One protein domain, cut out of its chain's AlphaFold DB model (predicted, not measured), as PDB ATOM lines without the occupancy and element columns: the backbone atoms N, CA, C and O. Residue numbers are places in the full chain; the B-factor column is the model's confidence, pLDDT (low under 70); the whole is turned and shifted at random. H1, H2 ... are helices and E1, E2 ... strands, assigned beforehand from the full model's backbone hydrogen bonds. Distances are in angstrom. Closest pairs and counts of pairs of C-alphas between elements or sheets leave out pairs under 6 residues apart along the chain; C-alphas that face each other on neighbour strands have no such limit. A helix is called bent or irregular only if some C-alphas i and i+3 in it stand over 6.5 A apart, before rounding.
ATOM      1  N   ASP A 541      91.918 -53.156  10.485       88.19
ATOM      2  CA  ASP A 541      92.477 -52.407   9.356       88.19
ATOM      3  C   ASP A 541      91.802 -52.850   8.045       88.19
ATOM      4  O   ASP A 541      91.633 -54.049   7.805       88.19
ATOM      5  N   ASP A 542      91.428 -51.893   7.188       85.94
ATOM      6  CA  ASP A 542      90.950 -52.142   5.820       85.94
ATOM      7  C   ASP A 542      91.886 -51.481   4.804       85.94
ATOM      8  O   ASP A 542      92.039 -50.259   4.776       85.94
ATOM      9  N   LYS A 543      92.526 -52.322   3.977       77.81
ATOM     10  CA  LYS A 543      93.369 -51.949   2.822       77.81
ATOM     11  C   LYS A 543      94.414 -50.859   3.088       77.81
ATOM     12  O   LYS A 543      94.792 -50.144   2.171       77.81
ATOM     13  N   ASP A 544      94.887 -50.746   4.326       76.69
ATOM     14  CA  ASP A 544      95.747 -49.660   4.803       76.69
ATOM     15  C   ASP A 544      95.150 -48.248   4.727       76.69
ATOM     16  O   ASP A 544      95.858 -47.313   5.092       76.69
ATOM     17  N   ASP A 545      93.908 -48.057   4.281       85.50
ATOM     18  CA  ASP A 545      93.281 -46.737   4.122       85.50
ATOM     19  C   ASP A 545      92.484 -46.328   5.365       85.50
ATOM     20  O   ASP A 545      92.436 -45.139   5.710       85.50
ATOM     21  N   TYR A 546      91.926 -47.321   6.064       91.56
ATOM     22  CA  TYR A 546      91.106 -47.142   7.256       91.56
ATOM     23  C   TYR A 546      91.580 -48.031   8.403       91.56
ATOM     24  O   TYR A 546      91.896 -49.204   8.202       91.56
ATOM     25  N   ARG A 547      91.534 -47.487   9.619       92.00
ATOM     26  CA  ARG A 547      91.592 -48.244  10.870       92.00
ATOM     27  C   ARG A 547      90.351 -47.939  11.676       92.00
ATOM     28  O   ARG A 547      90.033 -46.770  11.864       92.00
ATOM     29  N   TYR A 548      89.660 -48.947  12.181       93.00
ATOM     30  CA  TYR A 548      88.434 -48.726  12.932       93.00
ATOM     31  C   TYR A 548      88.317 -49.610  14.168       93.00
ATOM     32  O   TYR A 548      88.928 -50.674  14.267       93.00
ATOM     33  N   SER A 549      87.524 -49.146  15.121       92.44
ATOM     34  CA  SER A 549      87.114 -49.866  16.320       92.44
ATOM     35  C   SER A 549      85.667 -49.505  16.657       92.44
ATOM     36  O   SER A 549      85.063 -48.620  16.043       92.44
ATOM     37  N   PHE A 550      85.084 -50.224  17.608       92.06
ATOM     38  CA  PHE A 550      83.745 -49.936  18.100       92.06
ATOM     39  C   PHE A 550      83.635 -50.283  19.581       92.06
ATOM     40  O   PHE A 550      84.280 -51.216  20.063       92.06
ATOM     41  N   ASN A 551      82.799 -49.541  20.300       90.25
ATOM     42  CA  ASN A 551      82.487 -49.802  21.700       90.25
ATOM     43  C   ASN A 551      81.037 -49.413  22.027       90.25
ATOM     44  O   ASN A 551      80.319 -48.853  21.199       90.25
ATOM     45  N   TYR A 552      80.591 -49.764  23.234       86.88
ATOM     46  CA  TYR A 552      79.275 -49.378  23.737       86.88
ATOM     47  C   TYR A 552      79.424 -48.243  24.748       86.88
ATOM     48  O   TYR A 552      80.079 -48.419  25.773       86.88
ATOM     49  N   GLN A 553      78.777 -47.111  24.480       84.94
ATOM     50  CA  GLN A 553      78.707 -45.954  25.377       84.94
ATOM     51  C   GLN A 553      77.237 -45.703  25.706       84.94
ATOM     52  O   GLN A 553      76.442 -45.485  24.799       84.94
ATOM     53  N   ASP A 554      76.844 -45.820  26.976       81.25
ATOM     54  CA  ASP A 554      75.444 -45.667  27.412       81.25
ATOM     55  C   ASP A 554      74.430 -46.491  26.579       81.25
ATOM     56  O   ASP A 554      73.322 -46.050  26.286       81.25
ATOM     57  N   ASN A 555      74.803 -47.726  26.206       81.62
ATOM     58  CA  ASN A 555      74.060 -48.644  25.318       81.62
ATOM     59  C   ASN A 555      73.954 -48.230  23.834       81.62
ATOM     60  O   ASN A 555      73.258 -48.894  23.060       81.62
ATOM     61  N   ILE A 556      74.665 -47.188  23.414       86.69
ATOM     62  CA  ILE A 556      74.819 -46.790  22.013       86.69
ATOM     63  C   ILE A 556      76.081 -47.446  21.450       86.69
ATOM     64  O   ILE A 556      77.133 -47.418  22.087       86.69
ATOM     65  N   LEU A 557      75.974 -48.046  20.263       90.44
ATOM     66  CA  LEU A 557      77.120 -48.575  19.530       90.44
ATOM     67  C   LEU A 557      77.827 -47.417  18.816       90.44
ATOM     68  O   LEU A 557      77.277 -46.821  17.885       90.44
ATOM     69  N   VAL A 558      79.035 -47.096  19.272       91.56
ATOM     70  CA  VAL A 558      79.863 -46.015  18.733       91.56
ATOM     71  C   VAL A 558      80.986 -46.620  17.906       91.56
ATOM     72  O   VAL A 558      81.675 -47.535  18.357       91.56
ATOM     73  N   PHE A 559      81.165 -46.102  16.695       94.00
ATOM     74  CA  PHE A 559      82.244 -46.474  15.790       94.00
ATOM     75  C   PHE A 559      83.292 -45.371  15.764       94.00
ATOM     76  O   PHE A 559      82.949 -44.205  15.567       94.00
ATOM     77  N   THR A 560      84.557 -45.753  15.886       93.19
ATOM     78  CA  THR A 560      85.706 -44.859  15.727       93.19
ATOM     79  C   THR A 560      86.465 -45.287  14.480       93.19
ATOM     80  O   THR A 560      86.899 -46.430  14.389       93.19
ATOM     81  N   ILE A 561      86.619 -44.388  13.509       93.56
ATOM     82  CA  ILE A 561      87.349 -44.617  12.257       93.56
ATOM     83  C   ILE A 561      88.476 -43.595  12.145       93.56
ATOM     84  O   ILE A 561      88.251 -42.394  12.245       93.56
ATOM     85  N   TYR A 562      89.679 -44.067  11.863       91.62
ATOM     86  CA  TYR A 562      90.790 -43.274  11.371       91.62
ATOM     87  C   TYR A 562      90.925 -43.502   9.870       91.62
ATOM     88  O   TYR A 562      90.955 -44.646   9.417       91.62
ATOM     89  N   GLU A 563      91.034 -42.427   9.097       90.75
ATOM     90  CA  GLU A 563      91.205 -42.487   7.644       90.75
ATOM     91  C   GLU A 563      92.447 -41.706   7.200       90.75
ATOM     92  O   GLU A 563      92.812 -40.689   7.800       90.75
ATOM     93  N   ARG A 564      93.131 -42.192   6.159       86.62
ATOM     94  CA  ARG A 564      94.408 -41.609   5.702       86.62
ATOM     95  C   ARG A 564      94.289 -40.579   4.592       86.62
ATOM     96  O   ARG A 564      95.196 -39.757   4.458       86.62
ATOM     97  N   MET A 565      93.227 -40.627   3.795       84.75
ATOM     98  CA  MET A 565      93.056 -39.767   2.621       84.75
ATOM     99  C   MET A 565      93.086 -38.289   3.016       84.75
ATOM    100  O   MET A 565      93.790 -37.484   2.402       84.75
ATOM    101  N   TYR A 566      92.381 -37.956   4.093       83.81
ATOM    102  CA  TYR A 566      92.317 -36.630   4.689       83.81
ATOM    103  C   TYR A 566      92.863 -36.598   6.121       83.81
ATOM    104  O   TYR A 566      92.799 -35.546   6.766       83.81
ATOM    105  N   GLY A 567      93.462 -37.688   6.607       84.62
ATOM    106  CA  GLY A 567      94.096 -37.745   7.920       84.62
ATOM    107  C   GLY A 567      93.148 -37.288   9.021       84.62
ATOM    108  O   GLY A 567      93.415 -36.274   9.668       84.62
ATOM    109  N   SER A 568      92.021 -37.970   9.180       87.81
ATOM    110  CA  SER A 568      90.996 -37.611  10.155       87.81
ATOM    111  C   SER A 568      90.585 -38.779  11.038       87.81
ATOM    112  O   SER A 568      90.708 -39.945  10.664       87.81
ATOM    113  N   LYS A 569      90.115 -38.430  12.237       90.56
ATOM    114  CA  LYS A 569      89.400 -39.319  13.151       90.56
ATOM    115  C   LYS A 569      87.914 -38.990  13.052       90.56
ATOM    116  O   LYS A 569      87.532 -37.820  13.100       90.56
ATOM    117  N   PHE A 570      87.085 -40.009  12.920       92.19
ATOM    118  CA  PHE A 570      85.642 -39.898  12.829       92.19
ATOM    119  C   PHE A 570      85.005 -40.814  13.866       92.19
ATOM    120  O   PHE A 570      85.150 -42.031  13.796       92.19
ATOM    121  N   GLU A 571      84.301 -40.232  14.826       92.31
ATOM    122  CA  GLU A 571      83.499 -40.975  15.794       92.31
ATOM    123  C   GLU A 571      82.035 -40.764  15.468       92.31
ATOM    124  O   GLU A 571      81.593 -39.627  15.338       92.31
ATOM    125  N   PHE A 572      81.270 -41.834  15.290       93.50
ATOM    126  CA  PHE A 572      79.871 -41.709  14.905       93.50
ATOM    127  C   PHE A 572      79.015 -42.849  15.418       93.50
ATOM    128  O   PHE A 572      79.487 -43.946  15.717       93.50
ATOM    129  N   TRP A 573      77.728 -42.551  15.541       92.19
ATOM    130  CA  TRP A 573      76.750 -43.433  16.151       92.19
ATOM    131  C   TRP A 573      75.359 -43.196  15.570       92.19
ATOM    132  O   TRP A 573      75.052 -42.147  14.992       92.19
ATOM    133  N   PHE A 574      74.493 -44.181  15.778       90.88
ATOM    134  CA  PHE A 574      73.084 -44.127  15.409       90.88
ATOM    135  C   PHE A 574      72.264 -44.152  16.691       90.88
ATOM    136  O   PHE A 574      72.548 -44.926  17.599       90.88
ATOM    137  N   ASN A 575      71.269 -43.276  16.801       79.06
ATOM    138  CA  ASN A 575      70.508 -43.153  18.040       79.06
ATOM    139  C   ASN A 575      69.546 -44.337  18.230       79.06
ATOM    140  O   ASN A 575      69.084 -44.939  17.257       79.06
ATOM    141  N   ASP A 576      69.201 -44.633  19.479       76.94
ATOM    142  CA  ASP A 576      68.217 -45.651  19.856       76.94
ATOM    143  C   ASP A 576      66.763 -45.148  19.754       76.94
ATOM    144  O   ASP A 576      65.816 -45.926  19.902       76.94
ATOM    145  N   ARG A 577      66.580 -43.855  19.449       71.44
ATOM    146  CA  ARG A 577      65.291 -43.210  19.168       71.44
ATOM    147  C   ARG A 577      65.146 -42.828  17.700       71.44
ATOM    148  O   ARG A 577      66.070 -42.331  17.052       71.44
ATOM    149  N   LEU A 578      63.926 -42.985  17.198       63.12
ATOM    150  CA  LEU A 578      63.499 -42.497  15.892       63.12
ATOM    151  C   LEU A 578      63.289 -40.980  15.966       63.12
ATOM    152  O   LEU A 578      62.282 -40.512  16.484       63.12
ATOM    153  N   LYS A 579      64.269 -40.227  15.460       52.03
ATOM    154  CA  LYS A 579      64.192 -38.793  15.140       52.03
ATOM    155  C   LYS A 579      63.525 -37.913  16.213       52.03
ATOM    156  O   LYS A 579      62.399 -37.458  16.048       52.03
ATOM    157  N   THR A 580      64.272 -37.567  17.258       45.59
ATOM    158  CA  THR A 580      63.909 -36.483  18.187       45.59
ATOM    159  C   THR A 580      65.182 -35.849  18.756       45.59
ATOM    160  O   THR A 580      65.952 -36.559  19.397       45.59
ATOM    161  N   TYR A 581      65.346 -34.534  18.551       48.22
ATOM    162  CA  TYR A 581      66.475 -33.658  18.938       48.22
ATOM    163  C   TYR A 581      67.721 -33.720  18.030       48.22
ATOM    164  O   TYR A 581      68.057 -34.775  17.502       48.22
ATOM    165  N   GLU A 582      68.349 -32.556  17.792       56.59
ATOM    166  CA  GLU A 582      69.577 -32.409  16.992       56.59
ATOM    167  C   GLU A 582      70.635 -33.383  17.527       56.59
ATOM    168  O   GLU A 582      71.139 -33.211  18.636       56.59
ATOM    169  N   LEU A 583      70.939 -34.444  16.770       61.94
ATOM    170  CA  LEU A 583      72.067 -35.309  17.097       61.94
ATOM    171  C   LEU A 583      73.325 -34.445  17.112       61.94
ATOM    172  O   LEU A 583      73.515 -33.624  16.214       61.94
ATOM    173  N   SER A 584      74.166 -34.616  18.135       78.75
ATOM    174  CA  SER A 584      75.408 -33.851  18.233       78.75
ATOM    175  C   SER A 584      76.264 -34.138  17.000       78.75
ATOM    176  O   SER A 584      76.617 -35.285  16.724       78.75
ATOM    177  N   GLN A 585      76.531 -33.087  16.233       89.06
ATOM    178  CA  GLN A 585      77.348 -33.115  15.028       89.06
ATOM    179  C   GLN A 585      78.433 -32.064  15.202       89.06
ATOM    180  O   GLN A 585      78.166 -30.861  15.135       89.06
ATOM    181  N   ARG A 586      79.653 -32.519  15.470       89.00
ATOM    182  CA  ARG A 586      80.792 -31.652  15.770       89.00
ATOM    183  C   ARG A 586      81.867 -31.810  14.712       89.00
ATOM    184  O   ARG A 586      82.153 -32.909  14.248       89.00
ATOM    185  N   LEU A 587      82.468 -30.685  14.348       89.38
ATOM    186  CA  LEU A 587      83.681 -30.647  13.548       89.38
ATOM    187  C   LEU A 587      84.790 -30.062  14.405       89.38
ATOM    188  O   LEU A 587      84.642 -28.962  14.938       89.38
ATOM    189  N   LEU A 588      85.897 -30.780  14.470       86.00
ATOM    190  CA  LEU A 588      87.155 -30.320  15.002       86.00
ATOM    191  C   LEU A 588      88.154 -30.229  13.849       86.00
ATOM    192  O   LEU A 588      88.201 -31.081  12.962       86.00
ATOM    193  N   LEU A 589      88.958 -29.177  13.850       82.62
ATOM    194  CA  LEU A 589      90.105 -29.052  12.961       82.62
ATOM    195  C   LEU A 589      91.350 -29.121  13.820       82.62
ATOM    196  O   LEU A 589      91.633 -28.168  14.540       82.62
ATOM    197  N   ARG A 590      92.071 -30.244  13.746       79.75
ATOM    198  CA  ARG A 590      93.248 -30.522  14.584       79.75
ATOM    199  C   ARG A 590      92.951 -30.272  16.063       79.75
ATOM    200  O   ARG A 590      93.578 -29.431  16.703       79.75
ATOM    201  N   ASP A 591      91.934 -30.971  16.556       76.69
ATOM    202  CA  ASP A 591      91.459 -30.906  17.942       76.69
ATOM    203  C   ASP A 591      90.757 -29.583  18.335       76.69
ATOM    204  O   ASP A 591      90.375 -29.401  19.487       76.69
ATOM    205  N   VAL A 592      90.532 -28.651  17.396       75.94
ATOM    206  CA  VAL A 592      89.860 -27.365  17.672       75.94
ATOM    207  C   VAL A 592      88.409 -27.384  17.219       75.94
ATOM    208  O   VAL A 592      88.147 -27.468  16.020       75.94
ATOM    209  N   LEU A 593      87.468 -27.247  18.156       80.19
ATOM    210  CA  LEU A 593      86.040 -27.203  17.844       80.19
ATOM    211  C   LEU A 593      85.680 -26.004  16.955       80.19
ATOM    212  O   LEU A 593      85.928 -24.846  17.291       80.19
ATOM    213  N   VAL A 594      84.995 -26.288  15.850       84.25
ATOM    214  CA  VAL A 594      84.519 -25.283  14.903       84.25
ATOM    215  C   VAL A 594      83.080 -24.890  15.235       84.25
ATOM    216  O   VAL A 594      82.115 -25.588  14.922       84.25
ATOM    217  N   SER A 595      82.930 -23.716  15.835       79.94
ATOM    218  CA  SER A 595      81.686 -23.201  16.412       79.94
ATOM    219  C   SER A 595      80.540 -22.996  15.419       79.94
ATOM    220  O   SER A 595      79.377 -22.952  15.818       79.94
ATOM    221  N   ASN A 596      80.835 -22.759  14.139       82.12
ATOM    222  CA  ASN A 596      79.814 -22.460  13.130       82.12
ATOM    223  C   ASN A 596      79.549 -23.621  12.156       82.12
ATOM    224  O   ASN A 596      78.819 -23.422  11.172       82.12
ATOM    225  N   ALA A 597      80.140 -24.792  12.409       83.88
ATOM    226  CA  ALA A 597      79.879 -26.000  11.647       83.88
ATOM    227  C   ALA A 597      78.430 -26.441  11.888       83.88
ATOM    228  O   ALA A 597      77.985 -26.585  13.022       83.88
ATOM    229  N   LYS A 598      77.665 -26.586  10.805       83.88
ATOM    230  CA  LYS A 598      76.275 -27.048  10.843       83.88
ATOM    231  C   LYS A 598      76.091 -28.077   9.744       83.88
ATOM    232  O   LYS A 598      76.326 -27.757   8.579       83.88
ATOM    233  N   PHE A 599      75.645 -29.272  10.112       84.06
ATOM    234  CA  PHE A 599      75.488 -30.402   9.201       84.06
ATOM    235  C   PHE A 599      74.015 -30.794   9.042       84.06
ATOM    236  O   PHE A 599      73.636 -31.952   9.186       84.06
ATOM    237  N   ASN A 600      73.168 -29.814   8.711       82.88
ATOM    238  CA  ASN A 600      71.740 -30.042   8.486       82.88
ATOM    239  C   ASN A 600      71.474 -30.567   7.064       82.88
ATOM    240  O   ASN A 600      70.961 -29.850   6.202       82.88
ATOM    241  N   PHE A 601      71.875 -31.811   6.808       86.62
ATOM    242  CA  PHE A 601      71.653 -32.505   5.544       86.62
ATOM    243  C   PHE A 601      70.777 -33.736   5.778       86.62
ATOM    244  O   PHE A 601      70.910 -34.425   6.785       86.62
ATOM    245  N   TYR A 602      69.908 -34.074   4.821       84.31
ATOM    246  CA  TYR A 602      69.069 -35.276   4.943       84.31
ATOM    247  C   TYR A 602      69.907 -36.562   5.082       84.31
ATOM    248  O   TYR A 602      69.495 -37.493   5.766       84.31
ATOM    249  N   LYS A 603      71.115 -36.573   4.499       88.00
ATOM    250  CA  LYS A 603      72.100 -37.665   4.568       88.00
ATOM    251  C   LYS A 603      72.752 -37.855   5.944       88.00
ATOM    252  O   LYS A 603      73.340 -38.899   6.188       88.00
ATOM    253  N   THR A 604      72.663 -36.867   6.831       87.81
ATOM    254  CA  THR A 604      73.199 -36.917   8.204       87.81
ATOM    255  C   THR A 604      72.086 -36.919   9.253       87.81
ATOM    256  O   THR A 604      72.360 -36.884  10.446       87.81
ATOM    257  N   ALA A 605      70.815 -36.983   8.839       85.50
ATOM    258  CA  ALA A 605      69.663 -36.819   9.729       85.50
ATOM    259  C   ALA A 605      69.473 -37.957  10.750       85.50
ATOM    260  O   ALA A 605      68.745 -37.776  11.725       85.50
ATOM    261  N   TYR A 606      70.091 -39.117  10.515       87.00
ATOM    262  CA  TYR A 606      69.920 -40.327  11.327       87.00
ATOM    263  C   TYR A 606      71.197 -40.742  12.072       87.00
ATOM    264  O   TYR A 606      71.208 -41.794  12.707       87.00
ATOM    265  N   LEU A 607      72.257 -39.927  12.010       89.56
ATOM    266  CA  LEU A 607      73.541 -40.218  12.647       89.56
ATOM    267  C   LEU A 607      74.107 -38.990  13.376       89.56
ATOM    268  O   LEU A 607      74.010 -37.854  12.900       89.56
ATOM    269  N   GLY A 608      74.675 -39.234  14.554       90.44
ATOM    270  CA  GLY A 608      75.493 -38.273  15.292       90.44
ATOM    271  C   GLY A 608      76.961 -38.543  15.004       90.44
ATOM    272  O   GLY A 608      77.327 -39.692  14.750       90.44
ATOM    273  N   PHE A 609      77.783 -37.498  14.986       92.31
ATOM    274  CA  PHE A 609      79.209 -37.673  14.749       92.31
ATOM    275  C   PHE A 609      80.075 -36.552  15.317       92.31
ATOM    276  O   PHE A 609      79.663 -35.398  15.439       92.31
ATOM    277  N   GLU A 610      81.323 -36.900  15.579       91.81
ATOM    278  CA  GLU A 610      82.435 -36.000  15.798       91.81
ATOM    279  C   GLU A 610      83.515 -36.275  14.752       91.81
ATOM    280  O   GLU A 610      84.047 -37.377  14.651       91.81
ATOM    281  N   TRP A 611      83.838 -35.256  13.961       91.69
ATOM    282  CA  TRP A 611      84.865 -35.344  12.931       91.69
ATOM    283  C   TRP A 611      86.056 -34.472  13.299       91.69
ATOM    284  O   TRP A 611      85.932 -33.253  13.290       91.69
ATOM    285  N   ASN A 612      87.213 -35.073  13.570       88.69
ATOM    286  CA  ASN A 612      88.467 -34.362  13.793       88.69
ATOM    287  C   ASN A 612      89.385 -34.478  12.569       88.69
ATOM    288  O   ASN A 612      89.974 -35.528  12.317       88.69
ATOM    289  N   LEU A 613      89.495 -33.397  11.798       87.81
ATOM    290  CA  LEU A 613      90.216 -33.352  10.529       87.81
ATOM    291  C   LEU A 613      91.604 -32.712  10.677       87.81
ATOM    292  O   LEU A 613      91.710 -31.549  11.079       87.81
ATOM    293  N   CYS A 614      92.663 -33.428  10.270       82.38
ATOM    294  CA  CYS A 614      94.048 -32.968  10.445       82.38
ATOM    295  C   CYS A 614      94.787 -32.592   9.144       82.38
ATOM    296  O   CYS A 614      95.779 -31.855   9.214       82.38
ATOM    297  N   SER A 615      94.338 -33.040   7.958       74.88
ATOM    298  CA  SER A 615      95.084 -32.812   6.697       74.88
ATOM    299  C   SER A 615      95.097 -31.385   6.174       74.88
ATOM    300  O   SER A 615      96.084 -30.975   5.560       74.88
ATOM    301  N   GLN A 616      94.020 -30.627   6.371       64.56
ATOM    302  CA  GLN A 616      93.916 -29.297   5.785       64.56
ATOM    303  C   GLN A 616      94.724 -28.283   6.586       64.56
ATOM    304  O   GLN A 616      94.743 -28.301   7.820       64.56
ATOM    305  N   SER A 617      95.380 -27.371   5.871       61.22
ATOM    306  CA  SER A 617      95.926 -26.182   6.499       61.22
ATOM    307  C   SER A 617      94.743 -25.326   6.967       61.22
ATOM    308  O   SER A 617      93.818 -25.032   6.204       61.22
ATOM    309  N   THR A 618      94.717 -25.027   8.267       60.72
ATOM    310  CA  THR A 618      93.601 -24.330   8.923       60.72
ATOM    311  C   THR A 618      93.298 -22.995   8.233       60.72
ATOM    312  O   THR A 618      92.136 -22.642   8.059       60.72
ATOM    313  N   ASP A 619      94.314 -22.321   7.697       61.41
ATOM    314  CA  ASP A 619      94.215 -21.065   6.946       61.41
ATOM    315  C   ASP A 619      93.334 -21.097   5.683       61.41
ATOM    316  O   ASP A 619      92.833 -20.056   5.261       61.41
ATOM    317  N   LYS A 620      93.105 -22.270   5.082       70.31
ATOM    318  CA  LYS A 620      92.260 -22.399   3.879       70.31
ATOM    319  C   LYS A 620      90.779 -22.580   4.199       70.31
ATOM    320  O   LYS A 620      89.923 -22.352   3.338       70.31
ATOM    321  N   VAL A 621      90.474 -23.036   5.412       77.69
ATOM    322  CA  VAL A 621      89.161 -23.588   5.768       77.69
ATOM    323  C   VAL A 621      88.483 -22.783   6.875       77.69
ATOM    324  O   VAL A 621      87.262 -22.629   6.826       77.69
ATOM    325  N   VAL A 622      89.246 -22.218   7.814       79.12
ATOM    326  CA  VAL A 622      88.733 -21.356   8.891       79.12
ATOM    327  C   VAL A 622      89.166 -19.903   8.748       79.12
ATOM    328  O   VAL A 622      90.102 -19.578   8.023       79.12
ATOM    329  N   ASP A 623      88.423 -19.018   9.405       76.62
ATOM    330  CA  ASP A 623      88.767 -17.608   9.538       76.62
ATOM    331  C   ASP A 623      89.971 -17.396  10.475       76.62
ATOM    332  O   ASP A 623      90.538 -18.333  11.043       76.62
ATOM    333  N   LEU A 624      90.356 -16.131  10.660       72.50
ATOM    334  CA  LEU A 624      91.499 -15.757  11.493       72.50
ATOM    335  C   LEU A 624      91.349 -16.205  12.960       72.50
ATOM    336  O   LEU A 624      92.350 -16.472  13.625       72.50
ATOM    337  N   SER A 625      90.111 -16.309  13.461       71.81
ATOM    338  CA  SER A 625      89.827 -16.755  14.829       71.81
ATOM    339  C   SER A 625      90.015 -18.255  15.031       71.81
ATOM    340  O   SER A 625      90.184 -18.698  16.167       71.81
ATOM    341  N   ARG A 626      89.995 -19.022  13.931       74.75
ATOM    342  CA  ARG A 626      89.942 -20.491  13.875       74.75
ATOM    343  C   ARG A 626      88.656 -21.113  14.427       74.75
ATOM    344  O   ARG A 626      88.519 -22.331  14.387       74.75
ATOM    345  N   ASP A 627      87.693 -20.301  14.858       75.31
ATOM    346  CA  ASP A 627      86.421 -20.774  15.418       75.31
ATOM    347  C   ASP A 627      85.387 -21.067  14.337       75.31
ATOM    348  O   ASP A 627      84.395 -21.758  14.573       75.31
ATOM    349  N   ASN A 628      85.573 -20.499  13.146       82.06
ATOM    350  CA  ASN A 628      84.538 -20.436  12.134       82.06
ATOM    351  C   ASN A 628      85.076 -20.852  10.772       82.06
ATOM    352  O   ASN A 628      86.094 -20.349  10.312       82.06
ATOM    353  N   LEU A 629      84.321 -21.691  10.069       86.25
ATOM    354  CA  LEU A 629      84.548 -21.988   8.663       86.25
ATOM    355  C   LEU A 629      84.326 -20.755   7.790       86.25
ATOM    356  O   LEU A 629      83.303 -20.068   7.922       86.25
ATOM    357  N   THR A 630      85.226 -20.563   6.829       87.38
ATOM    358  CA  THR A 630      85.026 -19.665   5.690       87.38
ATOM    359  C   THR A 630      83.965 -20.231   4.740       87.38
ATOM    360  O   THR A 630      83.591 -21.405   4.809       87.38
ATOM    361  N   TYR A 631      83.467 -19.411   3.811       84.38
ATOM    362  CA  TYR A 631      82.505 -19.872   2.803       84.38
ATOM    363  C   TYR A 631      83.061 -21.025   1.945       84.38
ATOM    364  O   TYR A 631      82.393 -22.045   1.757       84.38
ATOM    365  N   SER A 632      84.304 -20.898   1.474       84.12
ATOM    366  CA  SER A 632      85.009 -21.956   0.742       84.12
ATOM    367  C   SER A 632      85.230 -23.195   1.609       84.12
ATOM    368  O   SER A 632      84.975 -24.308   1.145       84.12
ATOM    369  N   GLY A 633      85.620 -23.003   2.873       87.56
ATOM    370  CA  GLY A 633      85.815 -24.078   3.842       87.56
ATOM    371  C   GLY A 633      84.555 -24.913   4.060       87.56
ATOM    372  O   GLY A 633      84.605 -26.136   3.955       87.56
ATOM    373  N   ARG A 634      83.395 -24.265   4.251       88.81
ATOM    374  CA  ARG A 634      82.093 -24.952   4.377       88.81
ATOM    375  C   ARG A 634      81.774 -25.823   3.170       88.81
ATOM    376  O   ARG A 634      81.345 -26.963   3.339       88.81
ATOM    377  N   LYS A 635      81.968 -25.290   1.958       88.75
ATOM    378  CA  LYS A 635      81.683 -26.015   0.713       88.75
ATOM    379  C   LYS A 635      82.572 -27.250   0.577       88.75
ATOM    380  O   LYS A 635      82.074 -28.312   0.215       88.75
ATOM    381  N   TRP A 636      83.862 -27.108   0.879       89.25
ATOM    382  CA  TRP A 636      84.815 -28.213   0.825       89.25
ATOM    383  C   TRP A 636      84.491 -29.286   1.875       89.25
ATOM    384  O   TRP A 636      84.253 -30.424   1.493       89.25
ATOM    385  N   ILE A 637      84.331 -28.908   3.152       90.50
ATOM    386  CA  ILE A 637      83.980 -29.823   4.259       90.50
ATOM    387  C   ILE A 637      82.714 -30.611   3.944       90.50
ATOM    388  O   ILE A 637      82.680 -31.827   4.105       90.50
ATOM    389  N   THR A 638      81.673 -29.922   3.468       90.31
ATOM    390  CA  THR A 638      80.401 -30.560   3.112       90.31
ATOM    391  C   THR A 638      80.598 -31.581   1.997       90.31
ATOM    392  O   THR A 638      80.090 -32.696   2.088       90.31
ATOM    393  N   LYS A 639      81.342 -31.215   0.945       90.81
ATOM    394  CA  LYS A 639      81.618 -32.116  -0.173       90.81
ATOM    395  C   LYS A 639      82.394 -33.344   0.300       90.81
ATOM    396  O   LYS A 639      81.952 -34.448   0.010       90.81
ATOM    397  N   THR A 640      83.485 -33.149   1.036       91.50
ATOM    398  CA  THR A 640      84.349 -34.228   1.531       91.50
ATOM    399  C   THR A 640      83.584 -35.188   2.435       91.50
ATOM    400  O   THR A 640      83.598 -36.393   2.204       91.50
ATOM    401  N   LEU A 641      82.824 -34.662   3.401       92.25
ATOM    402  CA  LEU A 641      82.022 -35.486   4.301       92.25
ATOM    403  C   LEU A 641      80.986 -36.330   3.550       92.25
ATOM    404  O   LEU A 641      80.901 -37.539   3.758       92.25
ATOM    405  N   LEU A 642      80.179 -35.681   2.703       93.12
ATOM    406  CA  LEU A 642      79.019 -36.312   2.070       93.12
ATOM    407  C   LEU A 642      79.370 -37.116   0.813       93.12
ATOM    408  O   LEU A 642      78.569 -37.935   0.388       93.12
ATOM    409  N   SER A 643      80.495 -36.850   0.155       91.38
ATOM    410  CA  SER A 643      80.826 -37.514  -1.117       91.38
ATOM    411  C   SER A 643      81.909 -38.565  -0.944       91.38
ATOM    412  O   SER A 643      81.812 -39.618  -1.564       91.38
ATOM    413  N   ASP A 644      82.897 -38.295  -0.090       90.44
ATOM    414  CA  ASP A 644      84.122 -39.093  -0.047       90.44
ATOM    415  C   ASP A 644      84.171 -39.997   1.197       90.44
ATOM    416  O   ASP A 644      84.596 -41.141   1.096       90.44
ATOM    417  N   LEU A 645      83.713 -39.507   2.360       92.88
ATOM    418  CA  LEU A 645      83.895 -40.198   3.646       92.88
ATOM    419  C   LEU A 645      82.696 -41.056   4.077       92.88
ATOM    420  O   LEU A 645      82.805 -42.279   4.164       92.88
ATOM    421  N   LEU A 646      81.534 -40.442   4.346       94.00
ATOM    422  CA  LEU A 646      80.382 -41.156   4.919       94.00
ATOM    423  C   LEU A 646      79.925 -42.385   4.108       94.00
ATOM    424  O   LEU A 646      79.629 -43.403   4.737       94.00
ATOM    425  N   PRO A 647      79.877 -42.358   2.759       94.50
ATOM    426  CA  PRO A 647      79.516 -43.544   1.982       94.50
ATOM    427  C   PRO A 647      80.445 -44.739   2.233       94.50
ATOM    428  O   PRO A 647      79.968 -45.869   2.327       94.50
ATOM    429  N   GLU A 648      81.751 -44.500   2.362       93.81
ATOM    430  CA  GLU A 648      82.739 -45.551   2.614       93.81
ATOM    431  C   GLU A 648      82.662 -46.049   4.059       93.81
ATOM    432  O   GLU A 648      82.658 -47.257   4.292       93.81
ATOM    433  N   PHE A 649      82.465 -45.151   5.029       94.62
ATOM    434  CA  PHE A 649      82.282 -45.533   6.433       94.62
ATOM    435  C   PHE A 649      81.050 -46.423   6.639       94.62
ATOM    436  O   PHE A 649      81.113 -47.414   7.364       94.62
ATOM    437  N   LEU A 650      79.937 -46.119   5.964       93.81
ATOM    438  CA  LEU A 650      78.717 -46.928   6.044       93.81
ATOM    439  C   LEU A 650      78.898 -48.340   5.467       93.81
ATOM    440  O   LEU A 650      78.264 -49.273   5.968       93.81
ATOM    441  N   LYS A 651      79.745 -48.502   4.442       92.19
ATOM    442  CA  LYS A 651      80.131 -49.819   3.907       92.19
ATOM    443  C   LYS A 651      81.055 -50.552   4.877       92.19
ATOM    444  O   LYS A 651      80.846 -51.733   5.133       92.19
ATOM    445  N   LEU A 652      82.032 -49.843   5.443       92.38
ATOM    446  CA  LEU A 652      83.058 -50.404   6.322       92.38
ATOM    447  C   LEU A 652      82.464 -51.063   7.576       92.38
ATOM    448  O   LEU A 652      82.864 -52.163   7.943       92.38
ATOM    449  N   ILE A 653      81.479 -50.421   8.209       91.75
ATOM    450  CA  ILE A 653      80.888 -50.917   9.465       91.75
ATOM    451  C   ILE A 653      79.819 -52.001   9.273       91.75
ATOM    452  O   ILE A 653      79.364 -52.581  10.257       91.75
ATOM    453  N   GLU A 654      79.380 -52.265   8.037       90.12
ATOM    454  CA  GLU A 654      78.262 -53.176   7.748       90.12
ATOM    455  C   GLU A 654      78.430 -54.567   8.380       90.12
ATOM    456  O   GLU A 654      77.509 -55.008   9.079       90.12
ATOM    457  N   PRO A 655      79.585 -55.249   8.229       88.81
ATOM    458  CA  PRO A 655      79.766 -56.582   8.795       88.81
ATOM    459  C   PRO A 655      79.727 -56.565  10.326       88.81
ATOM    460  O   PRO A 655      79.128 -57.446  10.941       88.81
ATOM    461  N   VAL A 656      80.317 -55.530  10.935       88.38
ATOM    462  CA  VAL A 656      80.371 -55.354  12.392       88.38
ATOM    463  C   VAL A 656      78.974 -55.164  12.964       88.38
ATOM    464  O   VAL A 656      78.607 -55.807  13.945       88.38
ATOM    465  N   PHE A 657      78.170 -54.304  12.338       87.69
ATOM    466  CA  PHE A 657      76.820 -54.023  12.811       87.69
ATOM    467  C   PHE A 657      75.939 -55.278  12.746       87.69
ATOM    468  O   PHE A 657      75.202 -55.563  13.688       87.69
ATOM    469  N   ILE A 658      76.043 -56.057  11.662       85.94
ATOM    470  CA  ILE A 658      75.304 -57.319  11.504       85.94
ATOM    471  C   ILE A 658      75.717 -58.337  12.577       85.94
ATOM    472  O   ILE A 658      74.850 -58.997  13.157       85.94
ATOM    473  N   GLU A 659      77.015 -58.455  12.868       87.75
ATOM    474  CA  GLU A 659      77.521 -59.352  13.911       87.75
ATOM    475  C   GLU A 659      77.029 -58.937  15.307       87.75
ATOM    476  O   GLU A 659      76.564 -59.779  16.076       87.75
ATOM    477  N   GLU A 660      77.085 -57.643  15.634       87.44
ATOM    478  CA  GLU A 660      76.610 -57.123  16.921       87.44
ATOM    479  C   GLU A 660      75.089 -57.252  17.082       87.44
ATOM    480  O   GLU A 660      74.610 -57.550  18.177       87.44
ATOM    481  N   LEU A 661      74.322 -57.113  15.995       84.38
ATOM    482  CA  LEU A 661      72.871 -57.311  16.003       84.38
ATOM    483  C   LEU A 661      72.478 -58.759  16.293       84.38
ATOM    484  O   LEU A 661      71.486 -58.999  16.979       84.38
ATOM    485  N   ALA A 662      73.277 -59.731  15.850       83.44
ATOM    486  CA  ALA A 662      73.044 -61.143  16.145       83.44
ATOM    487  C   ALA A 662      73.223 -61.503  17.636       83.44
ATOM    488  O   ALA A 662      72.787 -62.573  18.054       83.44
ATOM    489  N   LYS A 663      73.832 -60.622  18.446       83.19
ATOM    490  CA  LYS A 663      74.060 -60.826  19.890       83.19
ATOM    491  C   LYS A 663      72.850 -60.425  20.761       83.19
ATOM    492  O   LYS A 663      72.973 -60.406  21.982       83.19
ATOM    493  N   ASP A 664      71.706 -60.110  20.140       65.69
ATOM    494  CA  ASP A 664      70.385 -59.858  20.751       65.69
ATOM    495  C   ASP A 664      70.372 -58.812  21.888       65.69
ATOM    496  O   ASP A 664      69.806 -58.986  22.973       65.69
ATOM    497  N   LYS A 665      71.032 -57.671  21.654       67.56
ATOM    498  CA  LYS A 665      70.978 -56.517  22.563       67.56
ATOM    499  C   LYS A 665      69.710 -55.699  22.290       67.56
ATOM    500  O   LYS A 665      69.592 -55.070  21.240       67.56
ATOM    501  N   LYS A 666      68.794 -55.649  23.271       61.97
ATOM    502  CA  LYS A 666      67.430 -55.065  23.191       61.97
ATOM    503  C   LYS A 666      67.287 -53.686  22.515       61.97
ATOM    504  O   LYS A 666      66.211 -53.400  22.004       61.97
ATOM    505  N   ASN A 667      68.329 -52.850  22.489       69.44
ATOM    506  CA  ASN A 667      68.268 -51.474  21.967       69.44
ATOM    507  C   ASN A 667      69.010 -51.267  20.628       69.44
ATOM    508  O   ASN A 667      69.132 -50.129  20.172       69.44
ATOM    509  N   LEU A 668      69.510 -52.332  19.986       86.56
ATOM    510  CA  LEU A 668      70.317 -52.206  18.765       86.56
ATOM    511  C   LEU A 668      69.481 -52.170  17.472       86.56
ATOM    512  O   LEU A 668      69.917 -51.584  16.485       86.56
ATOM    513  N   LEU A 669      68.256 -52.714  17.476       86.44
ATOM    514  CA  LEU A 669      67.372 -52.729  16.298       86.44
ATOM    515  C   LEU A 669      67.020 -51.320  15.795       86.44
ATOM    516  O   LEU A 669      67.065 -51.077  14.589       86.44
ATOM    517  N   THR A 670      66.738 -50.368  16.692       86.25
ATOM    518  CA  THR A 670      66.473 -48.974  16.288       86.25
ATOM    519  C   THR A 670      67.722 -48.304  15.708       86.25
ATOM    520  O   THR A 670      67.634 -47.602  14.700       86.25
ATOM    521  N   GLN A 671      68.894 -48.547  16.306       89.38
ATOM    522  CA  GLN A 671      70.171 -48.028  15.803       89.38
ATOM    523  C   GLN A 671      70.464 -48.597  14.410       89.38
ATOM    524  O   GLN A 671      70.832 -47.858  13.497       89.38
ATOM    525  N   TYR A 672      70.215 -49.896  14.221       90.12
ATOM    526  CA  TYR A 672      70.359 -50.569  12.936       90.12
ATOM    527  C   TYR A 672      69.392 -50.020  11.884       90.12
ATOM    528  O   TYR A 672      69.786 -49.780  10.747       90.12
ATOM    529  N   PHE A 673      68.143 -49.738  12.254       88.75
ATOM    530  CA  PHE A 673      67.199 -49.093  11.347       88.75
ATOM    531  C   PHE A 673      67.670 -47.695  10.912       88.75
ATOM    532  O   PHE A 673      67.675 -47.396   9.719       88.75
ATOM    533  N   ASN A 674      68.154 -46.864  11.843       89.50
ATOM    534  CA  ASN A 674      68.749 -45.556  11.531       89.50
ATOM    535  C   ASN A 674      69.998 -45.675  10.628       89.50
ATOM    536  O   ASN A 674      70.206 -44.847   9.731       89.50
ATOM    537  N   TYR A 675      70.802 -46.726  10.806       91.50
ATOM    538  CA  TYR A 675      71.907 -47.072   9.912       91.50
ATOM    539  C   TYR A 675      71.423 -47.410   8.494       91.50
ATOM    540  O   TYR A 675      71.933 -46.851   7.518       91.50
ATOM    541  N   VAL A 676      70.394 -48.251   8.360       90.38
ATOM    542  CA  VAL A 676      69.812 -48.613   7.057       90.38
ATOM    543  C   VAL A 676      69.205 -47.394   6.355       90.38
ATOM    544  O   VAL A 676      69.432 -47.212   5.160       90.38
ATOM    545  N   LEU A 677      68.518 -46.506   7.083       89.12
ATOM    546  CA  LEU A 677      68.030 -45.233   6.536       89.12
ATOM    547  C   LEU A 677      69.174 -44.338   6.040       89.12
ATOM    548  O   LEU A 677      69.050 -43.696   4.996       89.12
ATOM    549  N   SER A 678      70.300 -44.318   6.757       90.81
ATOM    550  CA  SER A 678      71.493 -43.580   6.331       90.81
ATOM    551  C   SER A 678      72.076 -44.162   5.043       90.81
ATOM    552  O   SER A 678      72.344 -43.409   4.111       90.81
ATOM    553  N   ARG A 679      72.197 -45.493   4.929       92.12
ATOM    554  CA  ARG A 679      72.617 -46.165   3.683       92.12
ATOM    555  C   ARG A 679      71.690 -45.856   2.514       92.12
ATOM    556  O   ARG A 679      72.167 -45.531   1.428       92.12
ATOM    557  N   PHE A 680      70.381 -45.922   2.749       88.75
ATOM    558  CA  PHE A 680      69.371 -45.626   1.740       88.75
ATOM    559  C   PHE A 680      69.489 -44.184   1.228       88.75
ATOM    560  O   PHE A 680      69.440 -43.953   0.023       88.75
ATOM    561  N   ALA A 681      69.755 -43.214   2.113       89.12
ATOM    562  CA  ALA A 681      69.995 -41.817   1.731       89.12
ATOM    563  C   ALA A 681      71.242 -41.614   0.840       89.12
ATOM    564  O   ALA A 681      71.378 -40.565   0.204       89.12
ATOM    565  N   TYR A 682      72.147 -42.595   0.796       90.88
ATOM    566  CA  TYR A 682      73.320 -42.644  -0.080       90.88
ATOM    567  C   TYR A 682      73.148 -43.561  -1.298       90.88
ATOM    568  O   TYR A 682      74.128 -43.794  -2.000       90.88
ATOM    569  N   GLU A 683      71.940 -44.078  -1.549       89.88
ATOM    570  CA  GLU A 683      71.655 -45.031  -2.637       89.88
ATOM    571  C   GLU A 683      72.514 -46.311  -2.552       89.88
ATOM    572  O   GLU A 683      72.765 -46.994  -3.546       89.88
ATOM    573  N   LEU A 684      72.976 -46.659  -1.345       89.44
ATOM    574  CA  LEU A 684      73.698 -47.904  -1.103       89.44
ATOM    575  C   LEU A 684      72.711 -49.074  -1.040       89.44
ATOM    576  O   LEU A 684      71.590 -48.935  -0.552       89.44
ATOM    577  N   CYS A 685      73.142 -50.256  -1.489       84.69
ATOM    578  CA  CYS A 685      72.318 -51.461  -1.416       84.69
ATOM    579  C   CYS A 685      71.945 -51.772   0.046       84.69
ATOM    580  O   CYS A 685      72.824 -51.885   0.909       84.69
ATOM    581  N   VAL A 686      70.642 -51.916   0.306       83.62
ATOM    582  CA  VAL A 686      70.080 -52.255   1.626       83.62
ATOM    583  C   VAL A 686      69.450 -53.648   1.674       83.62
ATOM    584  O   VAL A 686      69.081 -54.099   2.751       83.62
ATOM    585  N   ASN A 687      69.366 -54.372   0.550       77.62
ATOM    586  CA  ASN A 687      68.664 -55.664   0.464       77.62
ATOM    587  C   ASN A 687      69.167 -56.696   1.487       77.62
ATOM    588  O   ASN A 687      68.381 -57.464   2.030       77.62
ATOM    589  N   GLN A 688      70.471 -56.687   1.775       69.75
ATOM    590  CA  GLN A 688      71.092 -57.579   2.759       69.75
ATOM    591  C   GLN A 688      70.794 -57.170   4.211       69.75
ATOM    592  O   GLN A 688      70.888 -57.997   5.114       69.75
ATOM    593  N   CYS A 689      70.400 -55.915   4.441       69.19
ATOM    594  CA  CYS A 689      70.083 -55.373   5.758       69.19
ATOM    595  C   CYS A 689      68.594 -55.518   6.126       69.19
ATOM    596  O   CYS A 689      68.239 -55.573   7.301       69.19
ATOM    597  N   VAL A 690      67.709 -55.583   5.126       74.94
ATOM    598  CA  VAL A 690      66.247 -55.519   5.310       74.94
ATOM    599  C   VAL A 690      65.691 -56.706   6.100       74.94
ATOM    600  O   VAL A 690      64.813 -56.515   6.936       74.94
ATOM    601  N   SER A 691      66.213 -57.924   5.918       75.50
ATOM    602  CA  SER A 691      65.634 -59.124   6.549       75.50
ATOM    603  C   SER A 691      65.618 -59.062   8.081       75.50
ATOM    604  O   SER A 691      64.713 -59.603   8.714       75.50
TER     605      SER A 691
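AT A GLANCE: This is residues 541 to 691 of the 737 residues of an uncharacterized protein of Alistipes sp. An116 (UniProt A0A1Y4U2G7). A twisted sheet of five strands has the long helix H2 crossing one face, while the other face is bare. The helical hairpin H3 and H4 sits at one end of the strands, where H4 packs on E2, E3 and E5; little H1 packs on the beginning of H2, and little H5 ends the printed part beside H4. The 151 printed residues hold five named strands and then five named helices; the sheet runs E1 E2 E3 E5 E4 and is mixed, and the class is mixed, helices and strands. The whole is compact, with a radius of gyration of the C-alphas of 15.6 A and spans of 50 by 36 by 29 A.

IN THESE COORDINATES: E1, residues 546 to 553, is 22.0 A long and begins at C-alpha 546 (91.106, -47.142, 7.256). E2, residues 556 to 563, is 22.2 A long; E3, 568 to 574, 19.8 A; E5, 607 to 613, 18.2 A; and E4, 585 to 589, 13.5 A. H2, residues 631 to 652, is 30.7 A long and begins at C-alpha 631 (82.505, -19.872, 2.803); it is irregular, with C-alphas 643 and 646 7.1 A apart, and has a kink of 28 degrees near residue 646. H1 is residues 618 to 621, H3 654 to 661, and H4 668 to 681, 20.0 A long. H5, residues 687 to 691, is only just irregular, with C-alphas 688 and 691 6.8 A apart; it ends at C-alpha 691 (65.634, -59.124, 6.549).

HOW THE PARTS SIT: E1, E2 and E3 form a meander, each strand the antiparallel neighbour of the one before, with N 549 and O 560 at 2.9 A and N 561 and O 570 at 2.8 A. E3 and E5 are antiparallel, N 571 to O 610 2.9 A; E5 and E4 are parallel, N 588 to O 611 2.7 A. H2 is on the sheet at a height of 10.0 A, in two layers, a helix on one face of a sheet; it runs across the strands, at 69 degrees to E2 on the local plane. H4 only grazes the sheet with residues 668 to 678; its closest C-alphas to E3 are those of Phe 574 and Gln 671, 4.9 A apart. H2, with residues 647 to 650 alone, touches H4 at a steep tilt of 58 degrees, opposite ways, closest at C-alphas Leu 650 and Arg 679, 6.6 A. The hairpin H3 and H4 touch at a shallow tilt of 22 degrees, opposite ways, with C-alphas Leu 661 and Leu 668 closest, 6.3 A. H1 touches H2, C-alphas Val 621 and Gly 633 being closest at 3.9 A. H5 is close to H4 but not clearly touching, the C-alphas of Val 676 and Cys 689 being closest at 6.9 A. In H3 and H4 every O i to N i+4 pair is within hydrogen-bond range; in H2 14 of 18 are, in H5 0 of 1, with 0 of 2 O i to N i+3 pairs, and H1 is too short for such a pair.

THE WHOLE: The two C-alphas farthest apart, Leu 624 and Ser 691, are 50.7 A apart. The printed part has no cut, and the link from E4 to E5, residues 590 to 606, is long. Mean pLDDT of the printed part is 83.9; residues 578 to 583, 616 to 619, 664 to 667 and 688 to 689 are under 70.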